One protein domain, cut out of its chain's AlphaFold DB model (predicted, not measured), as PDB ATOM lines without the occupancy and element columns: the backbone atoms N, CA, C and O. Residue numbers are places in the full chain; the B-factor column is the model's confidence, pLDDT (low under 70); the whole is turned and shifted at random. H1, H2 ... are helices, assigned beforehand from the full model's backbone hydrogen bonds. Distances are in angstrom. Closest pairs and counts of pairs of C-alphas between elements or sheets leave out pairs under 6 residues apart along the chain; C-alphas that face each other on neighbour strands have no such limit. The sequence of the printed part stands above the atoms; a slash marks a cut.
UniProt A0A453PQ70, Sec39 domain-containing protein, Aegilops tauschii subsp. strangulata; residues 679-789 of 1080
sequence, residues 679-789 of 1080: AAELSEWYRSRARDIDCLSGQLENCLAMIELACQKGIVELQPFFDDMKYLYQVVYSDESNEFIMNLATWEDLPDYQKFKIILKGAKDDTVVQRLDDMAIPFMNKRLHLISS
ATOM      1  N   ALA A 679     114.984 117.041 134.318       90.06
ATOM      2  CA  ALA A 679     113.846 116.125 134.169       90.06
ATOM      3  C   ALA A 679     114.255 114.748 133.600       90.06
ATOM      4  O   ALA A 679     113.678 113.734 133.983       90.06
ATOM      5  N   ALA A 680     115.277 114.708 132.736       91.50
ATOM      6  CA  ALA A 680     115.820 113.465 132.190       91.50
ATOM      7  C   ALA A 680     116.542 112.636 133.265       91.50
ATOM      8  O   ALA A 680     116.277 111.442 133.383       91.50
ATOM      9  N   GLU A 681     117.390 113.271 134.084       93.44
ATOM     10  CA  GLU A 681     118.071 112.608 135.206       93.44
ATOM     11  C   GLU A 681     117.072 112.099 136.250       93.44
ATOM     12  O   GLU A 681     117.211 110.978 136.732       93.44
ATOM     13  N   LEU A 682     116.035 112.884 136.566       94.06
ATOM     14  CA  LEU A 682     114.965 112.457 137.469       94.06
ATOM     15  C   LEU A 682     114.205 111.255 136.907       94.06
ATOM     16  O   LEU A 682     113.987 110.287 137.627       94.06
ATOM     17  N   SER A 683     113.808 111.310 135.633       93.69
ATOM     18  CA  SER A 683     113.085 110.220 134.970       93.69
ATOM     19  C   SER A 683     113.894 108.922 134.994       93.69
ATOM     20  O   SER A 683     113.378 107.883 135.404       93.69
ATOM     21  N   GLU A 684     115.183 108.981 134.652       94.31
ATOM     22  CA  GLU A 684     116.042 107.797 134.686       94.31
ATOM     23  C   GLU A 684     116.267 107.281 136.110       94.31
ATOM     24  O   GLU A 684     116.183 106.078 136.353       94.31
ATOM     25  N   TRP A 685     116.461 108.181 137.078       95.88
ATOM     26  CA  TRP A 685     116.607 107.802 138.480       95.88
ATOM     27  C   TRP A 685     115.363 107.091 139.021       95.88
ATOM     28  O   TRP A 685     115.493 106.039 139.637       95.88
ATOM     29  N   TYR A 686     114.156 107.606 138.756       95.94
ATOM     30  CA  TYR A 686     112.911 106.958 139.181       95.94
ATOM     31  C   TYR A 686     112.719 105.581 138.533       95.94
ATOM     32  O   TYR A 686     112.286 104.656 139.219       95.94
ATOM     33  N   ARG A 687     113.068 105.414 137.246       93.81
ATOM     34  CA  ARG A 687     113.035 104.098 136.579       93.81
ATOM     35  C   ARG A 687     114.013 103.127 137.220       93.81
ATOM     36  O   ARG A 687     113.610 102.037 137.609       93.81
ATOM     37  N   SER A 688     115.276 103.533 137.365       94.31
ATOM     38  CA  SER A 688     116.301 102.720 138.026       94.31
ATOM     39  C   SER A 688     115.853 102.330 139.429       94.31
ATOM     40  O   SER A 688     115.884 101.158 139.778       94.31
ATOM     41  N   ARG A 689     115.331 103.285 140.204       94.56
ATOM     42  CA  ARG A 689     114.909 103.040 141.579       94.56
ATOM     43  C   ARG A 689     113.716 102.088 141.677       94.56
ATOM     44  O   ARG A 689     113.701 101.242 142.566       94.56
ATOM     45  N   ALA A 690     112.735 102.193 140.781       93.81
ATOM     46  CA  ALA A 690     111.626 101.241 140.718       93.81
ATOM     47  C   ALA A 690     112.105  99.827 140.346       93.81
ATOM     48  O   ALA A 690     111.635  98.852 140.930       93.81
ATOM     49  N   ARG A 691     113.077  99.705 139.430       91.94
ATOM     50  CA  ARG A 691     113.705  98.416 139.099       91.94
ATOM     51  C   ARG A 691     114.471  97.838 140.284       91.94
ATOM     52  O   ARG A 691     114.333  96.652 140.550       91.94
ATOM     53  N   ASP A 692     115.222  98.657 141.018       92.00
ATOM     54  CA  ASP A 692     115.963  98.210 142.203       92.00
ATOM     55  C   ASP A 692     115.012  97.681 143.287       92.00
ATOM     56  O   ASP A 692     115.245  96.607 143.841       92.00
ATOM     57  N   ILE A 693     113.903  98.388 143.548       91.88
ATOM     58  CA  ILE A 693     112.898  97.960 144.533       91.88
ATOM     59  C   ILE A 693     112.294  96.608 144.153       91.88
ATOM     60  O   ILE A 693     112.185  95.729 145.014       91.88
ATOM     61  N   ASP A 694     111.927  96.419 142.888       90.88
ATOM     62  CA  ASP A 694     111.360  95.158 142.417       90.88
ATOM     63  C   ASP A 694     112.396  94.022 142.446       90.88
ATOM     64  O   ASP A 694     112.156  92.977 143.047       90.88
ATOM     65  N   CYS A 695     113.594  94.242 141.898       87.81
ATOM     66  CA  CYS A 695     114.649  93.229 141.826       87.81
ATOM     67  C   CYS A 695     115.162  92.781 143.203       87.81
ATOM     68  O   CYS A 695     115.502  91.610 143.370       87.81
ATOM     69  N   LEU A 696     115.255  93.695 144.176       86.94
ATOM     70  CA  LEU A 696     115.830  93.405 145.495       86.94
ATOM     71  C   LEU A 696     114.783  93.004 146.540       86.94
ATOM     72  O   LEU A 696     115.111  92.247 147.453       86.94
ATOM     73  N   SER A 697     113.543  93.497 146.434       86.69
ATOM     74  CA  SER A 697     112.499  93.253 147.444       86.69
ATOM     75  C   SER A 697     111.216  92.606 146.916       86.69
ATOM     76  O   SER A 697     110.415  92.139 147.724       86.69
ATOM     77  N   GLY A 698     111.000  92.566 145.597       83.50
ATOM     78  CA  GLY A 698     109.780  92.034 144.973       83.50
ATOM     79  C   GLY A 698     108.518  92.866 145.230       83.50
ATOM     80  O   GLY A 698     107.406  92.388 145.020       83.50
ATOM     81  N   GLN A 699     108.657  94.099 145.729       86.25
ATOM     82  CA  GLN A 699     107.526  94.942 146.129       86.25
ATOM     83  C   GLN A 699     107.007  95.805 144.974       86.25
ATOM     84  O   GLN A 699     107.146  97.030 144.978       86.25
ATOM     85  N   LEU A 700     106.345  95.172 144.006       88.00
ATOM     86  CA  LEU A 700     105.798  95.852 142.828       88.00
ATOM     87  C   LEU A 700     104.786  96.972 143.169       88.00
ATOM     88  O   LEU A 700     104.724  97.984 142.470       88.00
ATOM     89  N   GLU A 701     104.031  96.841 144.267       88.94
ATOM     90  CA  GLU A 701     103.126  97.895 144.763       88.94
ATOM     91  C   GLU A 701     103.894  99.181 145.124       88.94
ATOM     92  O   GLU A 701     103.491 100.286 144.756       88.94
ATOM     93  N   ASN A 702     105.051  99.041 145.781       91.19
ATOM     94  CA  ASN A 702     105.918 100.171 146.112       91.19
ATOM     95  C   ASN A 702     106.519 100.800 144.855       91.19
ATOM     96  O   ASN A 702     106.597 102.027 144.772       91.19
ATOM     97  N   CYS A 703     106.894  99.993 143.860       92.31
ATOM     98  CA  CYS A 703     107.332 100.508 142.566       92.31
ATOM     99  C   CYS A 703     106.232 101.373 141.937       92.31
ATOM    100  O   CYS A 703     106.508 102.486 141.484       92.31
ATOM    101  N   LEU A 704     104.978 100.896 141.937       92.12
ATOM    102  CA  LEU A 704     103.850 101.628 141.351       92.12
ATOM    103  C   LEU A 704     103.619 102.944 142.071       92.12
ATOM    104  O   LEU A 704     103.546 103.983 141.419       92.12
ATOM    105  N   ALA A 705     103.582 102.911 143.402       92.69
ATOM    106  CA  ALA A 705     103.432 104.110 144.209       92.69
ATOM    107  C   ALA A 705     104.564 105.121 143.959       92.69
ATOM    108  O   ALA A 705     104.318 106.325 143.908       92.69
ATOM    109  N   MET A 706     105.804 104.658 143.765       94.00
ATOM    110  CA  MET A 706     106.942 105.529 143.459       94.00
ATOM    111  C   MET A 706     106.777 106.266 142.134       94.00
ATOM    112  O   MET A 706     106.960 107.485 142.085       94.00
ATOM    113  N   ILE A 707     106.429 105.541 141.072       94.94
ATOM    114  CA  ILE A 707     106.253 106.139 139.749       94.94
ATOM    115  C   ILE A 707     105.000 107.023 139.718       94.94
ATOM    116  O   ILE A 707     105.044 108.119 139.161       94.94
ATOM    117  N   GLU A 708     103.919 106.619 140.387       94.06
ATOM    118  CA  GLU A 708     102.715 107.440 140.520       94.06
ATOM    119  C   GLU A 708     103.029 108.793 141.172       94.06
ATOM    120  O   GLU A 708     102.663 109.845 140.641       94.06
ATOM    121  N   LEU A 709     103.765 108.785 142.289       93.06
ATOM    122  CA  LEU A 709     104.196 110.003 142.977       93.06
ATOM    123  C   LEU A 709     105.097 110.876 142.094       93.06
ATOM    124  O   LEU A 709     104.993 112.105 142.140       93.06
ATOM    125  N   ALA A 710     105.962 110.273 141.276       93.38
ATOM    126  CA  ALA A 710     106.804 110.999 140.328       93.38
ATOM    127  C   ALA A 710     105.965 111.712 139.248       93.38
ATOM    128  O   ALA A 710     106.187 112.898 138.972       93.38
ATOM    129  N   CYS A 711     104.950 111.034 138.703       92.62
ATOM    130  CA  CYS A 711     103.996 111.620 137.760       92.62
ATOM    131  C   CYS A 711     103.178 112.750 138.412       92.62
ATOM    132  O   CYS A 711     103.078 113.839 137.842       92.62
ATOM    133  N   GLN A 712     102.678 112.556 139.640       92.06
ATOM    134  CA  GLN A 712     101.970 113.595 140.408       92.06
ATOM    135  C   GLN A 712     102.848 114.833 140.674       92.06
ATOM    136  O   GLN A 712     102.347 115.956 140.721       92.06
ATOM    137  N   LYS A 713     104.170 114.651 140.800       90.06
ATOM    138  CA  LYS A 713     105.164 115.729 140.960       90.06
ATOM    139  C   LYS A 713     105.637 116.356 139.634       90.06
ATOM    140  O   LYS A 713     106.570 117.167 139.637       90.06
ATOM    141  N   GLY A 714     104.986 116.026 138.516       89.50
ATOM    142  CA  GLY A 714     105.136 116.708 137.228       89.50
ATOM    143  C   GLY A 714     106.151 116.099 136.256       89.50
ATOM    144  O   GLY A 714     106.515 116.774 135.291       89.50
ATOM    145  N   ILE A 715     106.615 114.865 136.483       92.44
ATOM    146  CA  ILE A 715     107.509 114.137 135.563       92.44
ATOM    147  C   ILE A 715     106.649 113.314 134.595       92.44
ATOM    148  O   ILE A 715     106.287 112.168 134.858       92.44
ATOM    149  N   VAL A 716     106.268 113.934 133.478       89.44
ATOM    150  CA  VAL A 716     105.318 113.370 132.500       89.44
ATOM    151  C   VAL A 716     105.962 112.260 131.662       89.44
ATOM    152  O   VAL A 716     105.284 111.353 131.190       89.44
ATOM    153  N   GLU A 717     107.288 112.280 131.529       89.00
ATOM    154  CA  GLU A 717     108.094 111.309 130.779       89.00
ATOM    155  C   GLU A 717     107.995 109.875 131.340       89.00
ATOM    156  O   GLU A 717     108.366 108.913 130.664       89.00
ATOM    157  N   LEU A 718     107.499 109.725 132.573       91.75
ATOM    158  CA  LEU A 718     107.268 108.441 133.235       91.75
ATOM    159  C   LEU A 718     105.860 107.880 133.006       91.75
ATOM    160  O   LEU A 718     105.622 106.722 133.330       91.75
ATOM    161  N   GLN A 719     104.935 108.644 132.416       90.19
ATOM    162  CA  GLN A 719     103.550 108.200 132.232       90.19
ATOM    163  C   GLN A 719     103.422 106.911 131.394       90.19
ATOM    164  O   GLN A 719     102.686 106.019 131.817       90.19
ATOM    165  N   PRO A 720     104.144 106.736 130.263       87.69
ATOM    166  CA  PRO A 720     104.084 105.485 129.501       87.69
ATOM    167  C   PRO A 720     104.610 104.287 130.298       87.69
ATOM    168  O   PRO A 720     104.082 103.185 130.191       87.69
ATOM    169  N   PHE A 721     105.634 104.520 131.124       89.31
ATOM    170  CA  PHE A 721     106.225 103.505 131.989       89.31
ATOM    171  C   PHE A 721     105.274 103.101 133.122       89.31
ATOM    172  O   PHE A 721     105.080 101.918 133.385       89.31
ATOM    173  N   PHE A 722     104.618 104.085 133.741       90.31
ATOM    174  CA  PHE A 722     103.591 103.864 134.754       90.31
ATOM    175  C   PHE A 722     102.422 103.037 134.217       90.31
ATOM    176  O   PHE A 722     101.985 102.085 134.861       90.31
ATOM    177  N   ASP A 723     101.933 103.392 133.027       86.75
ATOM    178  CA  ASP A 723     100.849 102.675 132.368       86.75
ATOM    179  C   ASP A 723     101.250 101.226 132.041       86.75
ATOM    180  O   ASP A 723     100.443 100.330 132.267       86.75
ATOM    181  N   ASP A 724     102.483 100.973 131.575       86.06
ATOM    182  CA  ASP A 724     102.966  99.602 131.324       86.06
ATOM    183  C   ASP A 724     103.046  98.770 132.613       86.06
ATOM    184  O   ASP A 724     102.654  97.602 132.646       86.06
ATOM    185  N   MET A 725     103.505  99.385 133.703       88.19
ATOM    186  CA  MET A 725     103.667  98.703 134.985       88.19
ATOM    187  C   MET A 725     102.334  98.383 135.673       88.19
ATOM    188  O   MET A 725     102.245  97.400 136.410       88.19
ATOM    189  N   LYS A 726     101.273  99.159 135.408       87.88
ATOM    190  CA  LYS A 726      99.915  98.831 135.874       87.88
ATOM    191  C   LYS A 726      99.427  97.500 135.317       87.88
ATOM    192  O   LYS A 726      98.841  96.729 136.071       87.88
ATOM    193  N   TYR A 727      99.700  97.215 134.042       86.50
ATOM    194  CA  TYR A 727      99.334  95.928 133.449       86.50
ATOM    195  C   TYR A 727     100.090  94.780 134.117       86.50
ATOM    196  O   TYR A 727      99.469  93.787 134.483       86.50
ATOM    197  N   LEU A 728     101.399  94.934 134.363       86.38
ATOM    198  CA  LEU A 728     102.172  93.931 135.105       86.38
ATOM    199  C   LEU A 728     101.575  93.676 136.496       86.38
ATOM    200  O   LEU A 728     101.369  92.527 136.877       86.38
ATOM    201  N   TYR A 729     101.256  94.738 137.235       85.31
ATOM    202  CA  TYR A 729     100.663  94.621 138.564       85.31
ATOM    203  C   TYR A 729      99.321  93.889 138.541       85.31
ATOM    204  O   TYR A 729      99.107  92.973 139.328       85.31
ATOM    205  N   GLN A 730      98.433  94.241 137.611       82.50
ATOM    206  CA  GLN A 730      97.143  93.568 137.482       82.50
ATOM    207  C   GLN A 730      97.291  92.088 137.112       82.50
ATOM    208  O   GLN A 730      96.523  91.268 137.601       82.50
ATOM    209  N   VAL A 731      98.280  91.730 136.286       80.81
ATOM    210  CA  VAL A 731      98.559  90.330 135.939       80.81
ATOM    211  C   VAL A 731      99.062  89.548 137.150       80.81
ATOM    212  O   VAL A 731      98.526  88.481 137.447       80.81
ATOM    213  N   VAL A 732     100.070  90.070 137.855       80.19
ATOM    214  CA  VAL A 732     100.710  89.385 138.993       80.19
ATOM    215  C   VAL A 732      99.738  89.193 140.158       80.19
ATOM    216  O   VAL A 732      99.726  88.128 140.765       80.19
ATOM    217  N   TYR A 733      98.899  90.191 140.446       75.94
ATOM    218  CA  TYR A 733      97.938  90.148 141.554       75.94
ATOM    219  C   TYR A 733      96.522  89.733 141.125       75.94
ATOM    220  O   TYR A 733      95.566  89.962 141.865       75.94
ATOM    221  N   SER A 734      96.358  89.137 139.940       72.62
ATOM    222  CA  SER A 734      95.067  88.568 139.539       72.62
ATOM    223  C   SER A 734      94.761  87.283 140.324       72.62
ATOM    224  O   SER A 734      95.610  86.400 140.448       72.62
ATOM    225  N   ASP A 735      93.527  87.158 140.825       58.69
ATOM    226  CA  ASP A 735      93.088  86.114 141.775       58.69
ATOM    227  C   ASP A 735      93.200  84.658 141.268       58.69
ATOM    228  O   ASP A 735      93.007  83.711 142.031       58.69
ATOM    229  N   GLU A 736      93.493  84.434 139.984       58.16
ATOM    230  CA  GLU A 736      93.362  83.108 139.367       58.16
ATOM    231  C   GLU A 736      94.666  82.301 139.282       58.16
ATOM    232  O   GLU A 736      94.615  81.104 138.989       58.16
ATOM    233  N   SER A 737      95.832  82.895 139.573       53.25
ATOM    234  CA  SER A 737      97.105  82.159 139.583       53.25
ATOM    235  C   SER A 737      98.155  82.768 140.517       53.25
ATOM    236  O   SER A 737      99.068  83.460 140.072       53.25
ATOM    237  N   ASN A 738      98.101  82.414 141.804       51.75
ATOM    238  CA  ASN A 738      99.088  82.814 142.824       51.75
ATOM    239  C   ASN A 738     100.531  82.295 142.587       51.75
ATOM    240  O   ASN A 738     101.404  82.533 143.416       51.75
ATOM    241  N   GLU A 739     100.804  81.573 141.494       58.56
ATOM    242  CA  GLU A 739     102.138  81.040 141.158       58.56
ATOM    243  C   GLU A 739     102.871  81.846 140.069       58.56
ATOM    244  O   GLU A 739     103.995  81.502 139.694       58.56
ATOM    245  N   PHE A 740     102.267  82.910 139.525       70.38
ATOM    246  CA  PHE A 740     102.908  83.705 138.479       70.38
ATOM    247  C   PHE A 740     103.873  84.743 139.066       70.38
ATOM    248  O   PHE A 740     103.466  85.786 139.567       70.38
ATOM    249  N   ILE A 741     105.173  84.456 138.974       70.38
ATOM    250  CA  ILE A 741     106.245  85.369 139.383       70.38
ATOM    251  C   ILE A 741     106.863  85.988 138.130       70.38
ATOM    252  O   ILE A 741     107.382  85.276 137.267       70.38
ATOM    253  N   MET A 742     106.832  87.314 138.042       82.12
ATOM    254  CA  MET A 742     107.455  88.085 136.971       82.12
ATOM    255  C   MET A 742     108.035  89.368 137.546       82.12
ATOM    256  O   MET A 742     107.351  90.071 138.283       82.12
ATOM    257  N   ASN A 743     109.290  89.656 137.211       83.12
ATOM    258  CA  ASN A 743     109.936  90.899 137.613       83.12
ATOM    259  C   ASN A 743     109.730  91.984 136.540       83.12
ATOM    260  O   ASN A 743     109.471  91.701 135.366       83.12
ATOM    261  N   LEU A 744     109.873  93.235 136.950       87.31
ATOM    262  CA  LEU A 744     109.682  94.418 136.125       87.31
ATOM    263  C   LEU A 744     110.678  94.482 134.965       87.31
ATOM    264  O   LEU A 744     110.287  94.779 133.842       87.31
ATOM    265  N   ALA A 745     111.946  94.141 135.212       85.88
ATOM    266  CA  ALA A 745     112.981  94.162 134.180       85.88
ATOM    267  C   ALA A 745     112.680  93.170 133.039       85.88
ATOM    268  O   ALA A 745     112.731  93.538 131.870       85.88
ATOM    269  N   THR A 746     112.284  91.931 133.361       85.62
ATOM    270  CA  THR A 746     111.883  90.958 132.330       85.62
ATOM    271  C   THR A 746     110.588  91.368 131.651       85.62
ATOM    272  O   THR A 746     110.471  91.172 130.447       85.62
ATOM    273  N   TRP A 747     109.635  91.970 132.371       88.56
ATOM    274  CA  TRP A 747     108.427  92.504 131.747       88.56
ATOM    275  C   TRP A 747     108.750  93.592 130.729       88.56
ATOM    276  O   TRP A 747     108.185  93.562 129.640       88.56
ATOM    277  N   GLU A 748     109.637  94.539 131.050       86.44
ATOM    278  CA  GLU A 748     110.070  95.610 130.141       86.44
ATOM    279  C   GLU A 748     110.651  95.044 128.837       86.44
ATOM    280  O   GLU A 748     110.207  95.466 127.767       86.44
ATOM    281  N   ASP A 749     111.543  94.052 128.937       87.06
ATOM    282  CA  ASP A 749     112.273  93.447 127.812       87.06
ATOM    283  C   ASP A 749     111.409  92.562 126.890       87.06
ATOM    284  O   ASP A 749     111.823  92.217 125.777       87.06
ATOM    285  N   LEU A 750     110.209  92.162 127.323       86.50
ATOM    286  CA  LEU A 750     109.332  91.309 126.521       86.50
ATOM    287  C   LEU A 750     108.718  92.064 125.331       86.50
ATOM    288  O   LEU A 750     108.258  93.199 125.484       86.50
ATOM    289  N   PRO A 751     108.594  91.418 124.156       86.62
ATOM    290  CA  PRO A 751     107.870  92.004 123.038       86.62
ATOM    291  C   PRO A 751     106.369  92.089 123.349       86.62
ATOM    292  O   PRO A 751     105.814  91.240 124.052       86.62
ATOM    293  N   ASP A 752     105.695  93.074 122.764       84.12
ATOM    294  CA  ASP A 752     104.290  93.412 123.044       84.12
ATOM    295  C   ASP A 752     103.340  92.217 122.926       84.12
ATOM    296  O   ASP A 752     102.466  92.030 123.771       84.12
ATOM    297  N   TYR A 753     103.553  91.354 121.929       84.75
ATOM    298  CA  TYR A 753     102.761  90.137 121.750       84.75
ATOM    299  C   TYR A 753     102.929  89.130 122.904       84.75
ATOM    300  O   TYR A 753     101.962  88.495 123.326       84.75
ATOM    301  N   GLN A 754     104.137  88.993 123.464       85.50
ATOM    302  CA  GLN A 754     104.361  88.139 124.639       85.50
ATOM    303  C   GLN A 754     103.666  88.723 125.874       85.50
ATOM    304  O   GLN A 754     103.014  87.977 126.603       85.50
ATOM    305  N   LYS A 755     103.738  90.049 126.077       87.06
ATOM    306  CA  LYS A 755     103.014  90.735 127.161       87.06
ATOM    307  C   LYS A 755     101.502  90.519 127.036       87.06
ATOM    308  O   LYS A 755     100.857  90.129 128.006       87.06
ATOM    309  N   PHE A 756     100.961  90.657 125.824       85.88
ATOM    310  CA  PHE A 756      99.559  90.361 125.507       85.88
ATOM    311  C   PHE A 756      99.172  88.916 125.864       85.88
ATOM    312  O   PHE A 756      98.167  88.682 126.533       85.88
ATOM    313  N   LYS A 757     100.003  87.935 125.492       85.50
ATOM    314  CA  LYS A 757      99.769  86.523 125.827       85.50
ATOM    315  C   LYS A 757      99.783  86.268 127.335       85.50
ATOM    316  O   LYS A 757      98.996  85.462 127.823       85.50
ATOM    317  N   ILE A 758     100.673  86.936 128.065       85.69
ATOM    318  CA  ILE A 758     100.767  86.826 129.523       85.69
ATOM    319  C   ILE A 758      99.520  87.408 130.201       85.69
ATOM    320  O   ILE A 758      98.992  86.768 131.105       85.69
ATOM    321  N   ILE A 759      99.003  88.548 129.726       84.44
ATOM    322  CA  ILE A 759      97.753  89.156 130.223       84.44
ATOM    323  C   ILE A 759      96.580  88.164 130.165       84.44
ATOM    324  O   ILE A 759      95.759  88.091 131.082       84.44
ATOM    325  N   LEU A 760      96.525  87.357 129.105       82.38
ATOM    326  CA  LEU A 760      95.468  86.369 128.876       82.38
ATOM    327  C   LEU A 760      95.781  84.977 129.444       82.38
ATOM    328  O   LEU A 760      94.973  84.057 129.318       82.38
ATOM    329  N   LYS A 761      96.940  84.787 130.080       79.25
ATOM    330  CA  LYS A 761      97.349  83.482 130.601       79.25
ATOM    331  C   LYS A 761      96.446  83.062 131.765       79.25
ATOM    332  O   LYS A 761      96.214  83.823 132.703       79.25
ATOM    333  N   GLY A 762      95.942  81.830 131.705       72.38
ATOM    334  CA  GLY A 762      95.048  81.274 132.725       72.38
ATOM    335  C   GLY A 762      93.602  81.775 132.654       72.38
ATOM    336  O   GLY A 762      92.826  81.453 133.548       72.38
ATOM    337  N   ALA A 763      93.236  82.539 131.619       77.62
ATOM    338  CA  ALA A 763      91.848  82.907 131.372       77.62
ATOM    339  C   ALA A 763      91.004  81.665 131.037       77.62
ATOM    340  O   ALA A 763      91.446  80.783 130.300       77.62
ATOM    341  N   LYS A 764      89.787  81.611 131.580       78.50
ATOM    342  CA  LYS A 764      88.802  80.549 131.342       78.50
ATOM    343  C   LYS A 764      87.678  81.064 130.446       78.50
ATOM    344  O   LYS A 764      87.585  82.263 130.187       78.50
ATOM    345  N   ASP A 765      86.813  80.157 129.999       76.25
ATOM    346  CA  ASP A 765      85.688  80.460 129.103       76.25
ATOM    347  C   ASP A 765      84.786  81.608 129.611       76.25
ATOM    348  O   ASP A 765      84.220  82.351 128.814       76.25
ATOM    349  N   ASP A 766      84.653  81.768 130.929       76.56
ATOM    350  CA  ASP A 766      83.829  82.783 131.594       76.56
ATOM    351  C   ASP A 766      84.567  84.104 131.878       76.56
ATOM    352  O   ASP A 766      83.934  85.159 131.933       76.56
ATOM    353  N   THR A 767      85.895  84.077 132.020       81.88
ATOM    354  CA  THR A 767      86.714  85.241 132.414       81.88
ATOM    355  C   THR A 767      87.489  85.879 131.264       81.88
ATOM    356  O   THR A 767      87.905  87.037 131.367       81.88
ATOM    357  N   VAL A 768      87.684  85.169 130.149       83.25
ATOM    358  CA  VAL A 768      88.522  85.641 129.036       83.25
ATOM    359  C   VAL A 768      87.990  86.912 128.386       83.25
ATOM    360  O   VAL A 768      88.766  87.814 128.088       83.25
ATOM    361  N   VAL A 769      86.672  87.015 128.223       81.25
ATOM    362  CA  VAL A 769      86.016  88.180 127.622       81.25
ATOM    363  C   VAL A 769      86.236  89.417 128.486       81.25
ATOM    364  O   VAL A 769      86.665  90.452 127.986       81.25
ATOM    365  N   GLN A 770      86.036  89.283 129.798       81.44
ATOM    366  CA  GLN A 770      86.265  90.375 130.734       81.44
ATOM    367  C   GLN A 770      87.732  90.830 130.718       81.44
ATOM    368  O   GLN A 770      88.003  92.022 130.634       81.44
ATOM    369  N   ARG A 771      88.701  89.901 130.731       80.00
ATOM    370  CA  ARG A 771      90.130  90.264 130.661       80.00
ATOM    371  C   ARG A 771      90.528  90.898 129.326       80.00
ATOM    372  O   ARG A 771      91.423  91.746 129.301       80.00
ATOM    373  N   LEU A 772      89.904  90.482 128.223       81.19
ATOM    374  CA  LEU A 772      90.111  91.102 126.916       81.19
ATOM    375  C   LEU A 772      89.660  92.566 126.942       81.19
ATOM    376  O   LEU A 772      90.465  93.437 126.612       81.19
ATOM    377  N   ASP A 773      88.435  92.826 127.397       77.81
ATOM    378  CA  ASP A 773      87.848  94.170 127.443       77.81
ATOM    379  C   ASP A 773      88.561  95.088 128.451       77.81
ATOM    380  O   ASP A 773      88.902  96.227 128.122       77.81
ATOM    381  N   ASP A 774      88.852  94.586 129.655       79.12
ATOM    382  CA  ASP A 774      89.412  95.392 130.746       79.12
ATOM    383  C   ASP A 774      90.923  95.643 130.593       79.12
ATOM    384  O   ASP A 774      91.423  96.678 131.040       79.12
ATOM    385  N   MET A 775      91.674  94.709 129.988       79.94
ATOM    386  CA  MET A 775      93.147  94.745 129.999       79.94
ATOM    387  C   MET A 775      93.780  94.638 128.615       79.94
ATOM    388  O   MET A 775      94.564  95.506 128.223       79.94
ATOM    389  N   ALA A 776      93.469  93.583 127.862       81.12
ATOM    390  CA  ALA A 776      94.235  93.241 126.666       81.12
ATOM    391  C   ALA A 776      93.977  94.208 125.491       81.12
ATOM    392  O   ALA A 776      94.922  94.633 124.823       81.12
ATOM    393  N   ILE A 777      92.720  94.612 125.268       77.56
ATOM    394  CA  ILE A 777      92.344  95.577 124.223       77.56
ATOM    395  C   ILE A 777      92.881  96.984 124.545       77.56
ATOM    396  O   ILE A 777      93.530  97.576 123.674       77.56
ATOM    397  N   PRO A 778      92.703  97.539 125.767       80.81
ATOM    398  CA  PRO A 778      93.332  98.806 126.140       80.81
ATOM    399  C   PRO A 778      94.858  98.795 125.982       80.81
ATOM    400  O   PRO A 778      95.431  99.785 125.512       80.81
ATOM    401  N   PHE A 779      95.514  97.681 126.330       81.19
ATOM    402  CA  PHE A 779      96.955  97.497 126.149       81.19
ATOM    403  C   PHE A 779      97.356  97.589 124.667       81.19
ATOM    404  O   PHE A 779      98.244  98.372 124.321       81.19
ATOM    405  N   MET A 780      96.661  96.861 123.785       77.31
ATOM    406  CA  MET A 780      96.919  96.878 122.339       77.31
ATOM    407  C   MET A 780      96.694  98.259 121.717       77.31
ATOM    408  O   MET A 780      97.570  98.775 121.022       77.31
ATOM    409  N   ASN A 781      95.544  98.884 121.984       72.31
ATOM    410  CA  ASN A 781      95.166 100.152 121.358       72.31
ATOM    411  C   ASN A 781      96.132 101.288 121.718       72.31
ATOM    412  O   ASN A 781      96.497 102.087 120.853       72.31
ATOM    413  N   LYS A 782      96.611 101.341 122.971       72.88
ATOM    414  CA  LYS A 782      97.612 102.336 123.387       72.88
ATOM    415  C   LYS A 782      98.933 102.198 122.621       72.88
ATOM    416  O   LYS A 782      99.543 103.218 122.307       72.88
ATOM    417  N   ARG A 783      99.376 100.975 122.305       70.75
ATOM    418  CA  ARG A 783     100.646 100.736 121.588       70.75
ATOM    419  C   ARG A 783     100.523 100.861 120.074       70.75
ATOM    420  O   ARG A 783     101.418 101.427 119.452       70.75
ATOM    421  N   LEU A 784      99.391 100.467 119.495       62.62
ATOM    422  CA  LEU A 784      99.088 100.706 118.078       62.62
ATOM    423  C   LEU A 784      99.120 102.206 117.736       62.62
ATOM    424  O   LEU A 784      99.732 102.596 116.743       62.62
ATOM    425  N   HIS A 785      98.576 103.066 118.605       56.47
ATOM    426  CA  HIS A 785      98.640 104.522 118.428       56.47
ATOM    427  C   HIS A 785     100.060 105.116 118.506       56.47
ATOM    428  O   HIS A 785     100.306 106.158 117.902       56.47
ATOM    429  N   LEU A 786     101.000 104.477 119.212       50.28
ATOM    430  CA  LEU A 786     102.405 104.908 119.261       50.28
ATOM    431  C   LEU A 786     103.154 104.548 117.963       50.28
ATOM    432  O   LEU A 786     103.983 105.331 117.492       50.28
ATOM    433  N   ILE A 787     102.822 103.402 117.360       49.44
ATOM    434  CA  ILE A 787     103.494 102.836 116.176       49.44
ATOM    435  C   ILE A 787     103.016 103.482 114.862       49.44
ATOM    436  O   ILE A 787     103.807 103.617 113.929       49.44
ATOM    437  N   SER A 788     101.781 103.997 114.791       48.75
ATOM    438  CA  SER A 788     101.268 104.716 113.603       48.75
ATOM    439  C   SER A 788     102.011 106.024 113.258       48.75
ATOM    440  O   SER A 788     101.684 106.671 112.267       48.75
ATOM    441  N   SER A 789     103.027 106.407 114.038       44.84
ATOM    442  CA  SER A 789     103.929 107.535 113.756       44.84
ATOM    443  C   SER A 789     105.056 107.187 112.769       44.84
ATOM    444  O   SER A 789     105.732 108.086 112.267       44.84
TER     445      SER A 789
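This is residues 679 to 789 of the 1080 residues of the protein "Sec39 domain-containing protein" of Aegilops tauschii subsp. strangulata (UniProt A0A453PQ70). H1, H2 and H3 form an up-and-down bundle, each running against the one before; beside the end of H3 lies a hairpin of H5 and H6, and short H4 packs steeply on H1. The printed part has 111 residues with six named helices, H1 to H6 in order, and no named strand. It is all helix and compact, with a radius of gyration of the C-alphas of 14.5 A and spans of 45 by 37 by 23 A.

H1, residues 679 to 697, begins at C-alpha 679 (113.846, 116.125, 134.169) and spans 26.5 A. H2 is residues 700 to 712, H3 716 to 732, H4 744 to 749 and H5 752 to 759. H6, residues 768 to 787, spans 26.2 A to C-alpha 787 (103.494, 102.836, 116.176).

The hub, H3, touches H2, the closest C-alphas being Ile 707 and Phe 722, 6.1 A. H5 touches H6, closest at C-alphas Phe 756 and Ala 776, 6.2 A. Every O i to N i+4 pair is within hydrogen-bond range in H1, H2, H4 and H5, 10 of 13 in H3, 13 of 16 in H6.

The farthest C-alphas, Glu 681 and Asp 765, are 46.0 A apart. The printed part has no cut; the H3 to H4 link is long. Residues 735 to 739 and 784 to 789 have pLDDT under 70.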